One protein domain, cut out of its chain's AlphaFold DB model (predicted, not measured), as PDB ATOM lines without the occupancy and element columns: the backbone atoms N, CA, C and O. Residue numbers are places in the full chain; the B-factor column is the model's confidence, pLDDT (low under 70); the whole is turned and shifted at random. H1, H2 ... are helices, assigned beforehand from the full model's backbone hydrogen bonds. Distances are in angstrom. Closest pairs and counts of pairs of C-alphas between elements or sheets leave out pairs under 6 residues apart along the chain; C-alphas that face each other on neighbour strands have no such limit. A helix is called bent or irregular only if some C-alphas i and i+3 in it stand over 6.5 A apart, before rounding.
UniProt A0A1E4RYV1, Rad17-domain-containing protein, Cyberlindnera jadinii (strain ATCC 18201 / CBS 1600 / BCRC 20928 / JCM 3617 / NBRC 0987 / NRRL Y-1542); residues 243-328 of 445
ATOM      1  N   TRP A 243     105.813  80.146 103.766       66.94
ATOM      2  CA  TRP A 243     105.426  81.545 103.917       66.94
ATOM      3  C   TRP A 243     106.147  82.466 102.917       66.94
ATOM      4  O   TRP A 243     105.522  83.392 102.392       66.94
ATOM      5  N   LYS A 244     107.427  82.199 102.590       74.06
ATOM      6  CA  LYS A 244     108.180  82.938 101.557       74.06
ATOM      7  C   LYS A 244     107.527  82.722 100.191       74.06
ATOM      8  O   LYS A 244     107.329  83.675  99.435       74.06
ATOM      9  N   VAL A 245     107.128  81.483  99.903       72.12
ATOM     10  CA  VAL A 245     106.415  81.117  98.671       72.12
ATOM     11  C   VAL A 245     105.045  81.798  98.607       72.12
ATOM     12  O   VAL A 245     104.740  82.453  97.615       72.12
ATOM     13  N   GLN A 246     104.248  81.746  99.675       71.38
ATOM     14  CA  GLN A 246     102.931  82.387  99.753       71.38
ATOM     15  C   GLN A 246     103.027  83.910  99.589       71.38
ATOM     16  O   GLN A 246     102.240  84.497  98.847       71.38
ATOM     17  N   ARG A 247     104.029  84.554 100.204       72.81
ATOM     18  CA  ARG A 247     104.294  85.996 100.044       72.81
ATOM     19  C   ARG A 247     104.565  86.343  98.576       72.81
ATOM     20  O   ARG A 247     103.990  87.301  98.060       72.81
ATOM     21  N   ARG A 248     105.377  85.539  97.879       70.12
ATOM     22  CA  ARG A 248     105.649  85.712  96.439       70.12
ATOM     23  C   ARG A 248     104.411  85.472  95.579       70.12
ATOM     24  O   ARG A 248     104.133  86.275  94.693       70.12
ATOM     25  N   ILE A 249     103.642  84.417  95.856       72.88
ATOM     26  CA  ILE A 249     102.376  84.138  95.164       72.88
ATOM     27  C   ILE A 249     101.421  85.324  95.316       72.88
ATOM     28  O   ILE A 249     100.822  85.760  94.333       72.88
ATOM     29  N   GLN A 250     101.288  85.870  96.525       73.50
ATOM     30  CA  GLN A 250     100.393  86.993  96.779       73.50
ATOM     31  C   GLN A 250     100.855  88.273  96.078       73.50
ATOM     32  O   GLN A 250     100.020  88.990  95.532       73.50
ATOM     33  N   ARG A 251     102.167  88.531  96.028       74.06
ATOM     34  CA  ARG A 251     102.738  89.651  95.263       74.06
ATOM     35  C   ARG A 251     102.341  89.564  93.790       74.06
ATOM     36  O   ARG A 251     101.721  90.480  93.270       74.06
ATOM     37  N   VAL A 252     102.565  88.408  93.167       73.12
ATOM     38  CA  VAL A 252     102.199  88.181  91.760       73.12
ATOM     39  C   VAL A 252     100.691  88.308  91.543       73.12
ATOM     40  O   VAL A 252     100.260  88.892  90.552       73.12
ATOM     41  N   LYS A 253      99.863  87.804  92.466       76.50
ATOM     42  CA  LYS A 253      98.408  88.000  92.393       76.50
ATOM     43  C   LYS A 253      98.039  89.481  92.402       76.50
ATOM     44  O   LYS A 253      97.171  89.881  91.627       76.50
ATOM     45  N   ASN A 254      98.692  90.287  93.237       76.12
ATOM     46  CA  ASN A 254      98.448  91.725  93.310       76.12
ATOM     47  C   ASN A 254      98.879  92.422  92.011       76.12
ATOM     48  O   ASN A 254      98.084  93.173  91.454       76.12
ATOM     49  N   ASP A 255     100.062  92.107  91.482       74.12
ATOM     50  CA  ASP A 255     100.569  92.679  90.226       74.12
ATOM     51  C   ASP A 255      99.638  92.360  89.046       74.12
ATOM     52  O   ASP A 255      99.271  93.234  88.261       74.12
ATOM     53  N   VAL A 256      99.185  91.105  88.949       76.31
ATOM     54  CA  VAL A 256      98.215  90.689  87.926       76.31
ATOM     55  C   VAL A 256      96.876  91.396  88.128       76.31
ATOM     56  O   VAL A 256      96.255  91.806  87.152       76.31
ATOM     57  N   SER A 257      96.439  91.594  89.372       76.62
ATOM     58  CA  SER A 257      95.203  92.329  89.675       76.62
ATOM     59  C   SER A 257      95.280  93.786  89.222       76.62
ATOM     60  O   SER A 257      94.354  94.268  88.574       76.62
ATOM     61  N   GLN A 258      96.410  94.451  89.463       75.69
ATOM     62  CA  GLN A 258      96.657  95.812  88.983       75.69
ATOM     63  C   GLN A 258      96.688  95.880  87.453       75.69
ATOM     64  O   GLN A 258      96.076  96.763  86.855       75.69
ATOM     65  N   TYR A 259      97.350  94.923  86.795       76.69
ATOM     66  CA  TYR A 259      97.353  94.842  85.334       76.69
ATOM     67  C   TYR A 259      95.938  94.687  84.758       76.69
ATOM     68  O   TYR A 259      95.578  95.376  83.803       76.69
ATOM     69  N   MET A 260      95.117  93.818  85.355       74.06
ATOM     70  CA  MET A 260      93.725  93.626  84.940       74.06
ATOM     71  C   MET A 260      92.899  94.905  85.109       74.06
ATOM     72  O   MET A 260      92.115  95.243  84.223       74.06
ATOM     73  N   GLU A 261      93.096  95.639  86.204       74.25
ATOM     74  CA  GLU A 261      92.430  96.922  86.430       74.25
ATOM     75  C   GLU A 261      92.840  97.974  85.386       74.25
ATOM     76  O   GLU A 261      91.992  98.693  84.856       74.25
ATOM     77  N   LEU A 262      94.125  98.032  85.026       74.38
ATOM     78  CA  LEU A 262      94.622  98.932  83.984       74.38
ATOM     79  C   LEU A 262      94.047  98.605  82.602       74.38
ATOM     80  O   LEU A 262      93.672  99.520  81.870       74.38
ATOM     81  N   GLU A 263      93.970  97.326  82.229       71.69
ATOM     82  CA  GLU A 263      93.345  96.916  80.966       71.69
ATOM     83  C   GLU A 263      91.850  97.231  80.931       71.69
ATOM     84  O   GLU A 263      91.355  97.704  79.905       71.69
ATOM     85  N   LEU A 264      91.138  97.007  82.039       75.31
ATOM     86  CA  LEU A 264      89.729  97.372  82.169       75.31
ATOM     87  C   LEU A 264      89.544  98.879  81.946       75.31
ATOM     88  O   LEU A 264      88.703  99.282  81.145       75.31
ATOM     89  N   ARG A 265      90.371  99.709  82.597       73.56
ATOM     90  CA  ARG A 265      90.310 101.174  82.476       73.56
ATOM     91  C   ARG A 265      90.674 101.677  81.075       73.56
ATOM     92  O   ARG A 265      90.032 102.598  80.587       73.56
ATOM     93  N   LYS A 266      91.696 101.104  80.429       74.81
ATOM     94  CA  LYS A 266      92.200 101.581  79.124       74.81
ATOM     95  C   LYS A 266      91.399 101.076  77.931       74.81
ATOM     96  O   LYS A 266      91.163 101.832  76.997       74.81
ATOM     97  N   ASN A 267      91.030  99.800  77.949       71.56
ATOM     98  CA  ASN A 267      90.476  99.119  76.780       71.56
ATOM     99  C   ASN A 267      88.981  98.807  76.938       71.56
ATOM    100  O   ASN A 267      88.378  98.280  76.008       71.56
ATOM    101  N   GLY A 268      88.381  99.082  78.106       69.31
ATOM    102  CA  GLY A 268      86.995  98.700  78.403       69.31
ATOM    103  C   GLY A 268      86.775  97.182  78.397       69.31
ATOM    104  O   GLY A 268      85.647  96.719  78.234       69.31
ATOM    105  N   ASN A 269      87.854  96.400  78.519       65.69
ATOM    106  CA  ASN A 269      87.826  94.944  78.416       65.69
ATOM    107  C   ASN A 269      87.172  94.294  79.646       65.69
ATOM    108  O   ASN A 269      87.197  94.836  80.742       65.69
ATOM    109  N   VAL A 270      86.629  93.088  79.470       64.62
ATOM    110  CA  VAL A 270      85.955  92.318  80.531       64.62
ATOM    111  C   VAL A 270      86.917  91.956  81.673       64.62
ATOM    112  O   VAL A 270      88.062  91.574  81.427       64.62
ATOM    113  N   LEU A 271      86.428  92.020  82.919       67.44
ATOM    114  CA  LEU A 271      87.098  91.479  84.108       67.44
ATOM    115  C   LEU A 271      87.431  89.994  83.902       67.44
ATOM    116  O   LEU A 271      86.536  89.157  83.794       67.44
ATOM    117  N   ARG A 272      88.723  89.672  83.852       74.38
ATOM    118  CA  ARG A 272      89.226  88.295  83.756       74.38
ATOM    119  C   ARG A 272      89.599  87.771  85.136       74.38
ATOM    120  O   ARG A 272      89.900  88.549  86.040       74.38
ATOM    121  N   SER A 273      89.601  86.451  85.306       78.06
ATOM    122  CA  SER A 273      90.166  85.862  86.517       78.06
ATOM    123  C   SER A 273      91.701  85.913  86.478       78.06
ATOM    124  O   SER A 273      92.318  86.050  85.416       78.06
ATOM    125  N   PHE A 274      92.337  85.756  87.643       77.56
ATOM    126  CA  PHE A 274      93.791  85.569  87.724       77.56
ATOM    127  C   PHE A 274      94.255  84.395  86.848       77.56
ATOM    128  O   PHE A 274      95.276  84.494  86.171       77.56
ATOM    129  N   GLN A 275      93.481  83.305  86.824       80.25
ATOM    130  CA  GLN A 275      93.815  82.103  86.067       80.25
ATOM    131  C   GLN A 275      93.796  82.361  84.557       80.25
ATOM    132  O   GLN A 275      94.736  81.969  83.868       80.25
ATOM    133  N   ASP A 276      92.782  83.070  84.060       80.75
ATOM    134  CA  ASP A 276      92.670  83.405  82.635       80.75
ATOM    135  C   ASP A 276      93.801  84.342  82.205       80.75
ATOM    136  O   ASP A 276      94.424  84.144  81.166       80.75
ATOM    137  N   SER A 277      94.119  85.342  83.031       78.81
ATOM    138  CA  SER A 277      95.219  86.266  82.745       78.81
ATOM    139  C   SER A 277      96.572  85.554  82.742       78.81
ATOM    140  O   SER A 277      97.402  85.822  81.875       78.81
ATOM    141  N   ASN A 278      96.785  84.604  83.657       78.12
ATOM    142  CA  ASN A 278      98.000  83.796  83.676       78.12
ATOM    143  C   ASN A 278      98.093  82.861  82.455       78.12
ATOM    144  O   ASN A 278      99.179  82.670  81.917       78.12
ATOM    145  N   GLN A 279      96.972  82.311  81.976       81.31
ATOM    146  CA  GLN A 279      96.949  81.496  80.756       81.31
ATOM    147  C   GLN A 279      97.214  82.309  79.484       81.31
ATOM    148  O   GLN A 279      97.880  81.813  78.582       81.31
ATOM    149  N   LEU A 280      96.689  83.534  79.402       79.06
ATOM    150  CA  LEU A 280      96.785  84.371  78.204       79.06
ATOM    151  C   LEU A 280      98.113  85.120  78.078       79.06
ATOM    152  O   LEU A 280      98.538  85.393  76.961       79.06
ATOM    153  N   PHE A 281      98.720  85.505  79.204       76.00
ATOM    154  CA  PHE A 281      99.886  86.395  79.216       76.00
ATOM    155  C   PHE A 281     101.083  85.840  79.994       76.00
ATOM    156  O   PHE A 281     102.145  86.464  79.997       76.00
ATOM    157  N   GLY A 282     100.944  84.700  80.678       73.75
ATOM    158  CA  GLY A 282     102.032  84.121  81.472       73.75
ATOM    159  C   GLY A 282     103.243  83.714  80.627       73.75
ATOM    160  O   GLY A 282     104.378  83.790  81.088       73.75
ATOM    161  N   ASP A 283     103.032  83.354  79.363       79.31
ATOM    162  CA  ASP A 283     104.085  83.031  78.393       79.31
ATOM    163  C   ASP A 283     104.908  84.253  77.942       79.31
ATOM    164  O   ASP A 283     106.045  84.102  77.487       79.31
ATOM    165  N   LEU A 284     104.378  85.470  78.104       78.88
ATOM    166  CA  LEU A 284     105.086  86.712  77.793       78.88
ATOM    167  C   LEU A 284     106.114  87.087  78.863       78.88
ATOM    168  O   LEU A 284     107.014  87.881  78.598       78.88
ATOM    169  N   GLU A 285     106.030  86.516  80.062       72.38
ATOM    170  CA  GLU A 285     106.902  86.863  81.184       72.38
ATOM    171  C   GLU A 285     108.406  86.690  80.874       72.38
ATOM    172  O   GLU A 285     109.162  87.645  81.086       72.38
ATOM    173  N   PRO A 286     108.890  85.562  80.308       72.44
ATOM    174  CA  PRO A 286     110.289  85.436  79.901       72.44
ATOM    175  C   PRO A 286     110.715  86.484  78.864       72.44
ATOM    176  O   PRO A 286     111.861  86.941  78.887       72.44
ATOM    177  N   LEU A 287     109.809  86.882  77.962       78.50
ATOM    178  CA  LEU A 287     110.075  87.901  76.943       78.50
ATOM    179  C   LEU A 287     110.188  89.293  77.570       78.50
ATOM    180  O   LEU A 287     111.127  90.028  77.257       78.50
ATOM    181  N   ILE A 288     109.286  89.623  78.497       76.00
ATOM    182  CA  ILE A 288     109.321  90.861  79.278       76.00
ATOM    183  C   ILE A 288     110.636  90.932  80.058       76.00
ATOM    184  O   ILE A 288     111.381  91.897  79.906       76.00
ATOM    185  N   ASN A 289     110.995  89.879  80.794       74.62
ATOM    186  CA  ASN A 289     112.243  89.824  81.556       74.62
ATOM    187  C   ASN A 289     113.490  89.951  80.681       74.62
ATOM    188  O   ASN A 289     114.434  90.656  81.041       74.62
ATOM    189  N   ARG A 290     113.498  89.322  79.501       80.06
ATOM    190  CA  ARG A 290     114.590  89.478  78.533       80.06
ATOM    191  C   ARG A 290     114.716  90.927  78.064       80.06
ATOM    192  O   ARG A 290     115.833  91.439  77.976       80.06
ATOM    193  N   GLN A 291     113.594  91.586  77.787       80.31
ATOM    194  CA  GLN A 291     113.574  92.974  77.336       80.31
ATOM    195  C   GLN A 291     114.008  93.942  78.444       80.31
ATOM    196  O   GLN A 291     114.792  94.856  78.185       80.31
ATOM    197  N   LEU A 292     113.549  93.730  79.679       78.94
ATOM    198  CA  LEU A 292     113.951  94.514  80.849       78.94
ATOM    199  C   LEU A 292     115.444  94.343  81.138       78.94
ATOM    200  O   LEU A 292     116.159  95.334  81.260       78.94
ATOM    201  N   ALA A 293     115.953  93.108  81.121       80.12
ATOM    202  CA  ALA A 293     117.378  92.834  81.284       80.12
ATOM    203  C   ALA A 293     118.225  93.492  80.183       80.12
ATOM    204  O   ALA A 293     119.297  94.025  80.463       80.12
ATOM    205  N   PHE A 294     117.752  93.492  78.933       84.88
ATOM    206  CA  PHE A 294     118.421  94.196  77.837       84.88
ATOM    207  C   PHE A 294     118.449  95.715  78.060       84.88
ATOM    208  O   PHE A 294     119.500  96.339  77.893       84.88
ATOM    209  N   LYS A 295     117.325  96.312  78.478       83.94
ATOM    210  CA  LYS A 295     117.238  97.743  78.802       83.94
ATOM    211  C   LYS A 295     118.149  98.115  79.970       83.94
ATOM    212  O   LYS A 295     118.901  99.076  79.847       83.94
ATOM    213  N   ASN A 296     118.154  97.326  81.043       84.56
ATOM    214  CA  ASN A 296     119.019  97.541  82.203       84.56
ATOM    215  C   ASN A 296     120.500  97.443  81.822       84.56
ATOM    216  O   ASN A 296     121.268  98.344  82.142       84.56
ATOM    217  N   LYS A 297     120.898  96.430  81.040       85.12
ATOM    218  CA  LYS A 297     122.271  96.321  80.511       85.12
ATOM    219  C   LYS A 297     122.654  97.521  79.645       85.12
ATOM    220  O   LYS A 297     123.741  98.066  79.799       85.12
ATOM    221  N   SER A 298     121.755  97.958  78.765       84.00
ATOM    222  CA  SER A 298     121.990  99.122  77.901       84.00
ATOM    223  C   SER A 298     122.135 100.410  78.718       84.00
ATOM    224  O   SER A 298     123.030 101.212  78.456       84.00
ATOM    225  N   LYS A 299     121.299 100.584  79.751       82.19
ATOM    226  CA  LYS A 299     121.352 101.722  80.675       82.19
ATOM    227  C   LYS A 299     122.643 101.714  81.494       82.19
ATOM    228  O   LYS A 299     123.282 102.753  81.595       82.19
ATOM    229  N   ALA A 300     123.076 100.550  81.982       83.19
ATOM    230  CA  ALA A 300     124.343 100.407  82.693       83.19
ATOM    231  C   ALA A 300     125.542 100.822  81.825       83.19
ATOM    232  O   ALA A 300     126.389 101.597  82.264       83.19
ATOM    233  N   VAL A 301     125.580 100.372  80.566       85.69
ATOM    234  CA  VAL A 301     126.629 100.755  79.606       85.69
ATOM    235  C   VAL A 301     126.617 102.263  79.337       85.69
ATOM    236  O   VAL A 301     127.674 102.888  79.320       85.69
ATOM    237  N   TYR A 302     125.436 102.860  79.163       84.00
ATOM    238  CA  TYR A 302     125.299 104.301  78.949       84.00
ATOM    239  C   TYR A 302     125.761 105.128  80.159       84.00
ATOM    240  O   TYR A 302     126.497 106.099  79.987       84.00
ATOM    241  N   MET A 303     125.378 104.741  81.379       82.12
ATOM    242  CA  MET A 303     125.778 105.452  82.601       82.12
ATOM    243  C   MET A 303     127.281 105.345  82.857       82.12
ATOM    244  O   MET A 303     127.925 106.345  83.171       82.12
ATOM    245  N   LYS A 304     127.862 104.168  82.596       84.00
ATOM    246  CA  LYS A 304     129.311 103.968  82.645       84.00
ATOM    247  C   LYS A 304     130.046 104.843  81.628       84.00
ATOM    248  O   LYS A 304     131.058 105.452  81.957       84.00
ATOM    249  N   ALA A 305     129.513 104.973  80.412       85.75
ATOM    250  CA  ALA A 305     130.064 105.875  79.400       85.75
ATOM    251  C   ALA A 305     129.979 107.362  79.802       85.75
ATOM    252  O   ALA A 305     130.766 108.170  79.314       85.75
ATOM    253  N   LYS A 306     129.053 107.724  80.700       84.56
ATOM    254  CA  LYS A 306     128.931 109.068  81.286       84.56
ATOM    255  C   LYS A 306     129.746 109.281  82.566       84.56
ATOM    256  O   LYS A 306     129.728 110.390  83.089       84.56
ATOM    257  N   GLY A 307     130.467 108.265  83.044       83.50
ATOM    258  CA  GLY A 307     131.327 108.367  84.226       83.50
ATOM    259  C   GLY A 307     130.581 108.383  85.563       83.50
ATOM    260  O   GLY A 307     131.138 108.855  86.547       83.50
ATOM    261  N   ILE A 308     129.335 107.896  85.607       75.00
ATOM    262  CA  ILE A 308     128.552 107.784  86.844       75.00
ATOM    263  C   ILE A 308     128.783 106.384  87.431       75.00
ATOM    264  O   ILE A 308     128.234 105.405  86.925       75.00
ATOM    265  N   GLU A 309     129.606 106.293  88.479       77.00
ATOM    266  CA  GLU A 309     129.819 105.087  89.293       77.00
ATOM    267  C   GLU A 309     129.828 105.480  90.789       77.00
ATOM    268  O   GLU A 309     130.530 106.433  91.140       77.00
ATOM    269  N   PRO A 310     129.091 104.780  91.678       65.50
ATOM    270  CA  PRO A 310     128.192 103.647  91.423       65.50
ATOM    271  C   PRO A 310     126.874 104.074  90.755       65.50
ATOM    272  O   PRO A 310     126.439 105.215  90.880       65.50
ATOM    273  N   ILE A 311     126.241 103.158  90.015       72.38
ATOM    274  CA  ILE A 311     124.943 103.411  89.372       72.38
ATOM    275  C   ILE A 311     123.845 103.184  90.421       72.38
ATOM    276  O   ILE A 311     123.746 102.056  90.903       72.38
ATOM    277  N   PRO A 312     123.016 104.193  90.748       75.94
ATOM    278  CA  PRO A 312     121.898 104.020  91.674       75.94
ATOM    279  C   PRO A 312     120.953 102.904  91.223       75.94
ATOM    280  O   PRO A 312     120.544 102.865  90.058       75.94
ATOM    281  N   GLU A 313     120.596 102.008  92.139       67.44
ATOM    282  CA  GLU A 313     119.806 100.813  91.828       67.44
ATOM    283  C   GLU A 313     118.366 101.146  91.405       67.44
ATOM    284  O   GLU A 313     117.818 100.524  90.496       67.44
ATOM    285  N   GLU A 314     117.817 102.233  91.945       70.25
ATOM    286  CA  GLU A 314     116.496 102.793  91.621       70.25
ATOM    287  C   GLU A 314     116.325 103.166  90.139       70.25
ATOM    288  O   GLU A 314     115.213 103.311  89.630       70.25
ATOM    289  N   LEU A 315     117.433 103.324  89.408       66.44
ATOM    290  CA  LEU A 315     117.404 103.615  87.979       66.44
ATOM    291  C   LEU A 315     117.196 102.356  87.129       66.44
ATOM    292  O   LEU A 315     116.921 102.486  85.930       66.44
ATOM    293  N   PHE A 316     117.342 101.153  87.675       71.75
ATOM    294  CA  PHE A 316     117.067  99.933  86.932       71.75
ATOM    295  C   PHE A 316     115.575  99.616  86.931       71.75
ATOM    296  O   PHE A 316     114.853  99.846  87.893       71.75
ATOM    297  N   LEU A 317     115.092  99.081  85.810       72.00
ATOM    298  CA  LEU A 317     113.735  98.560  85.761       72.00
ATOM    299  C   LEU A 317     113.660  97.288  86.620       72.00
ATOM    300  O   LEU A 317     114.576  96.460  86.520       72.00
ATOM    301  N   PRO A 318     112.580  97.092  87.395       64.94
ATOM    302  CA  PRO A 318     112.445  95.939  88.275       64.94
ATOM    303  C   PRO A 318     112.431  94.646  87.459       64.94
ATOM    304  O   PRO A 318     111.796  94.556  86.405       64.94
ATOM    305  N   LYS A 319     113.155  93.630  87.931       62.06
ATOM    306  CA  LYS A 319     113.148  92.298  87.320       62.06
ATOM    307  C   LYS A 319     111.915  91.548  87.822       62.06
ATOM    308  O   LYS A 319     111.726  91.429  89.028       62.06
ATOM    309  N   MET A 320     111.091  91.008  86.923       58.78
ATOM    310  CA  MET A 320     109.969  90.173  87.356       58.78
ATOM    311  C   MET A 320     110.506  88.802  87.792       58.78
ATOM    312  O   MET A 320     111.337  88.230  87.075       58.78
ATOM    313  N   PRO A 321     110.041  88.236  88.917       57.72
ATOM    314  CA  PRO A 321     110.470  86.911  89.343       57.72
ATOM    315  C   PRO A 321     110.023  85.876  88.311       57.72
ATOM    316  O   PRO A 321     108.843  85.865  87.942       57.72
ATOM    317  N   TYR A 322     110.953  85.022  87.872       57.19
ATOM    318  CA  TYR A 322     110.669  83.945  86.916       57.19
ATOM    319  C   TYR A 322     109.626  82.973  87.484       57.19
ATOM    320  O   TYR A 322     109.589  82.733  88.689       57.19
ATOM    321  N   ILE A 323     108.850  82.308  86.624       55.28
ATOM    322  CA  ILE A 323     107.907  81.236  87.008       55.28
ATOM    323  C   ILE A 323     108.539  80.211  87.973       55.28
ATOM    324  O   ILE A 323     107.913  79.810  88.952       55.28
ATOM    325  N   THR A 324     109.801  79.831  87.763       48.59
ATOM    326  CA  THR A 324     110.545  78.925  88.658       48.59
ATOM    327  C   THR A 324     110.834  79.534  90.033       48.59
ATOM    328  O   THR A 324     110.838  78.834  91.040       48.59
ATOM    329  N   GLU A 325     111.036  80.848  90.109       53.59
ATOM    330  CA  GLU A 325     111.225  81.593  91.360       53.59
ATOM    331  C   GLU A 325     109.904  81.813  92.117       53.59
ATOM    332  O   GLU A 325     109.918  81.926  93.347       53.59
ATOM    333  N   ARG A 326     108.763  81.803  91.407       53.44
ATOM    334  CA  ARG A 326     107.404  81.821  91.987       53.44
ATOM    335  C   ARG A 326     107.035  80.503  92.663       53.44
ATOM    336  O   ARG A 326     106.282  80.511  93.628       53.44
ATOM    337  N   LEU A 327     107.601  79.394  92.186       44.59
ATOM    338  CA  LEU A 327     107.430  78.052  92.752       44.59
ATOM    339  C   LEU A 327     108.450  77.717  93.858       44.59
ATOM    340  O   LEU A 327     108.523  76.571  94.286       44.59
ATOM    341  N   GLY A 328     109.226  78.700  94.334       43.38
ATOM    342  CA  GLY A 328     110.177  78.518  95.440       43.38
ATOM    343  C   GLY A 328     111.659  78.584  95.061       43.38
ATOM    344  O   GLY A 328     112.506  78.389  95.930       43.38
TER     345      GLY A 328
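What this domain is: This is residues 243 to 328 of the 445 residues of the protein "Rad17-domain-containing protein" of Cyberlindnera jadinii (strain ATCC 18201 / CBS 1600 / BCRC 20928 / JCM 3617 / NBRC 0987 / NRRL Y-1542) (UniProt A0A1E4RYV1). What shape do these coordinates make? Two long helices stand nearly at right angles: H2 begins beside the middle of H1 and runs away from it as a long arm with a kink near residue 283. From the far end of H2, residues 306 to 322 fold back toward H1, ending at the small H3. What is it made of, and how large is it? The printed part has 86 residues with three named helices in the order H1, H2, H3 and no named strand, class all helix. It is loose, with a radius of gyration of the C-alphas of 16.2 A and spans of 48 by 35 by 19 A.

How they stand to each other: Where do the long helices meet? H1, residues 243 to 267, touches H2, residues 274 to 305, with residues 253 to 260 of H1 and 274 to 277 of H2 alone. The closest C-alphas are those of Val 256 and Phe 274, 6.8 A apart, and the lines stand about perpendicular at 86 degrees. Where is the last helix? H3, residues 323 to 326, only just touches H1, with 3 pairs of C-alphas within 8 A, the closest those of Arg 248 and Arg 326 at 6.2 A. H2 and H3 are only just apart, at 8.2 A. How do the backbones run? Every O i to N i+4 pair is within hydrogen-bond range in H1 and 23 of 28 are in H2, while H3 is too short for such a pair.

Where its parts are: Where do the long helices begin? H1 begins at C-alpha 243, (105.426, 81.545, 103.917), and is 35.6 A long. H2 begins at C-alpha 274, (93.791, 85.569, 87.724), is 42.4 A long, and is irregular, with C-alphas 280 and 283 at 7.4 A. Where does H3 end? It ends at C-alpha 326, (107.404, 81.821, 91.987).

The domain as a whole: How far does it reach? The two C-alphas farthest apart, those of Val 270 and Gly 307, are 48.3 A apart. Is anything missing or uncertain? The printed part has no cut; the link from H1 to H2 is short and that from H2 to H3 is long. The mean pLDDT of the printed part is 73.4, and 19 residues are under 70, among them 268 to 271 and 318 to 328.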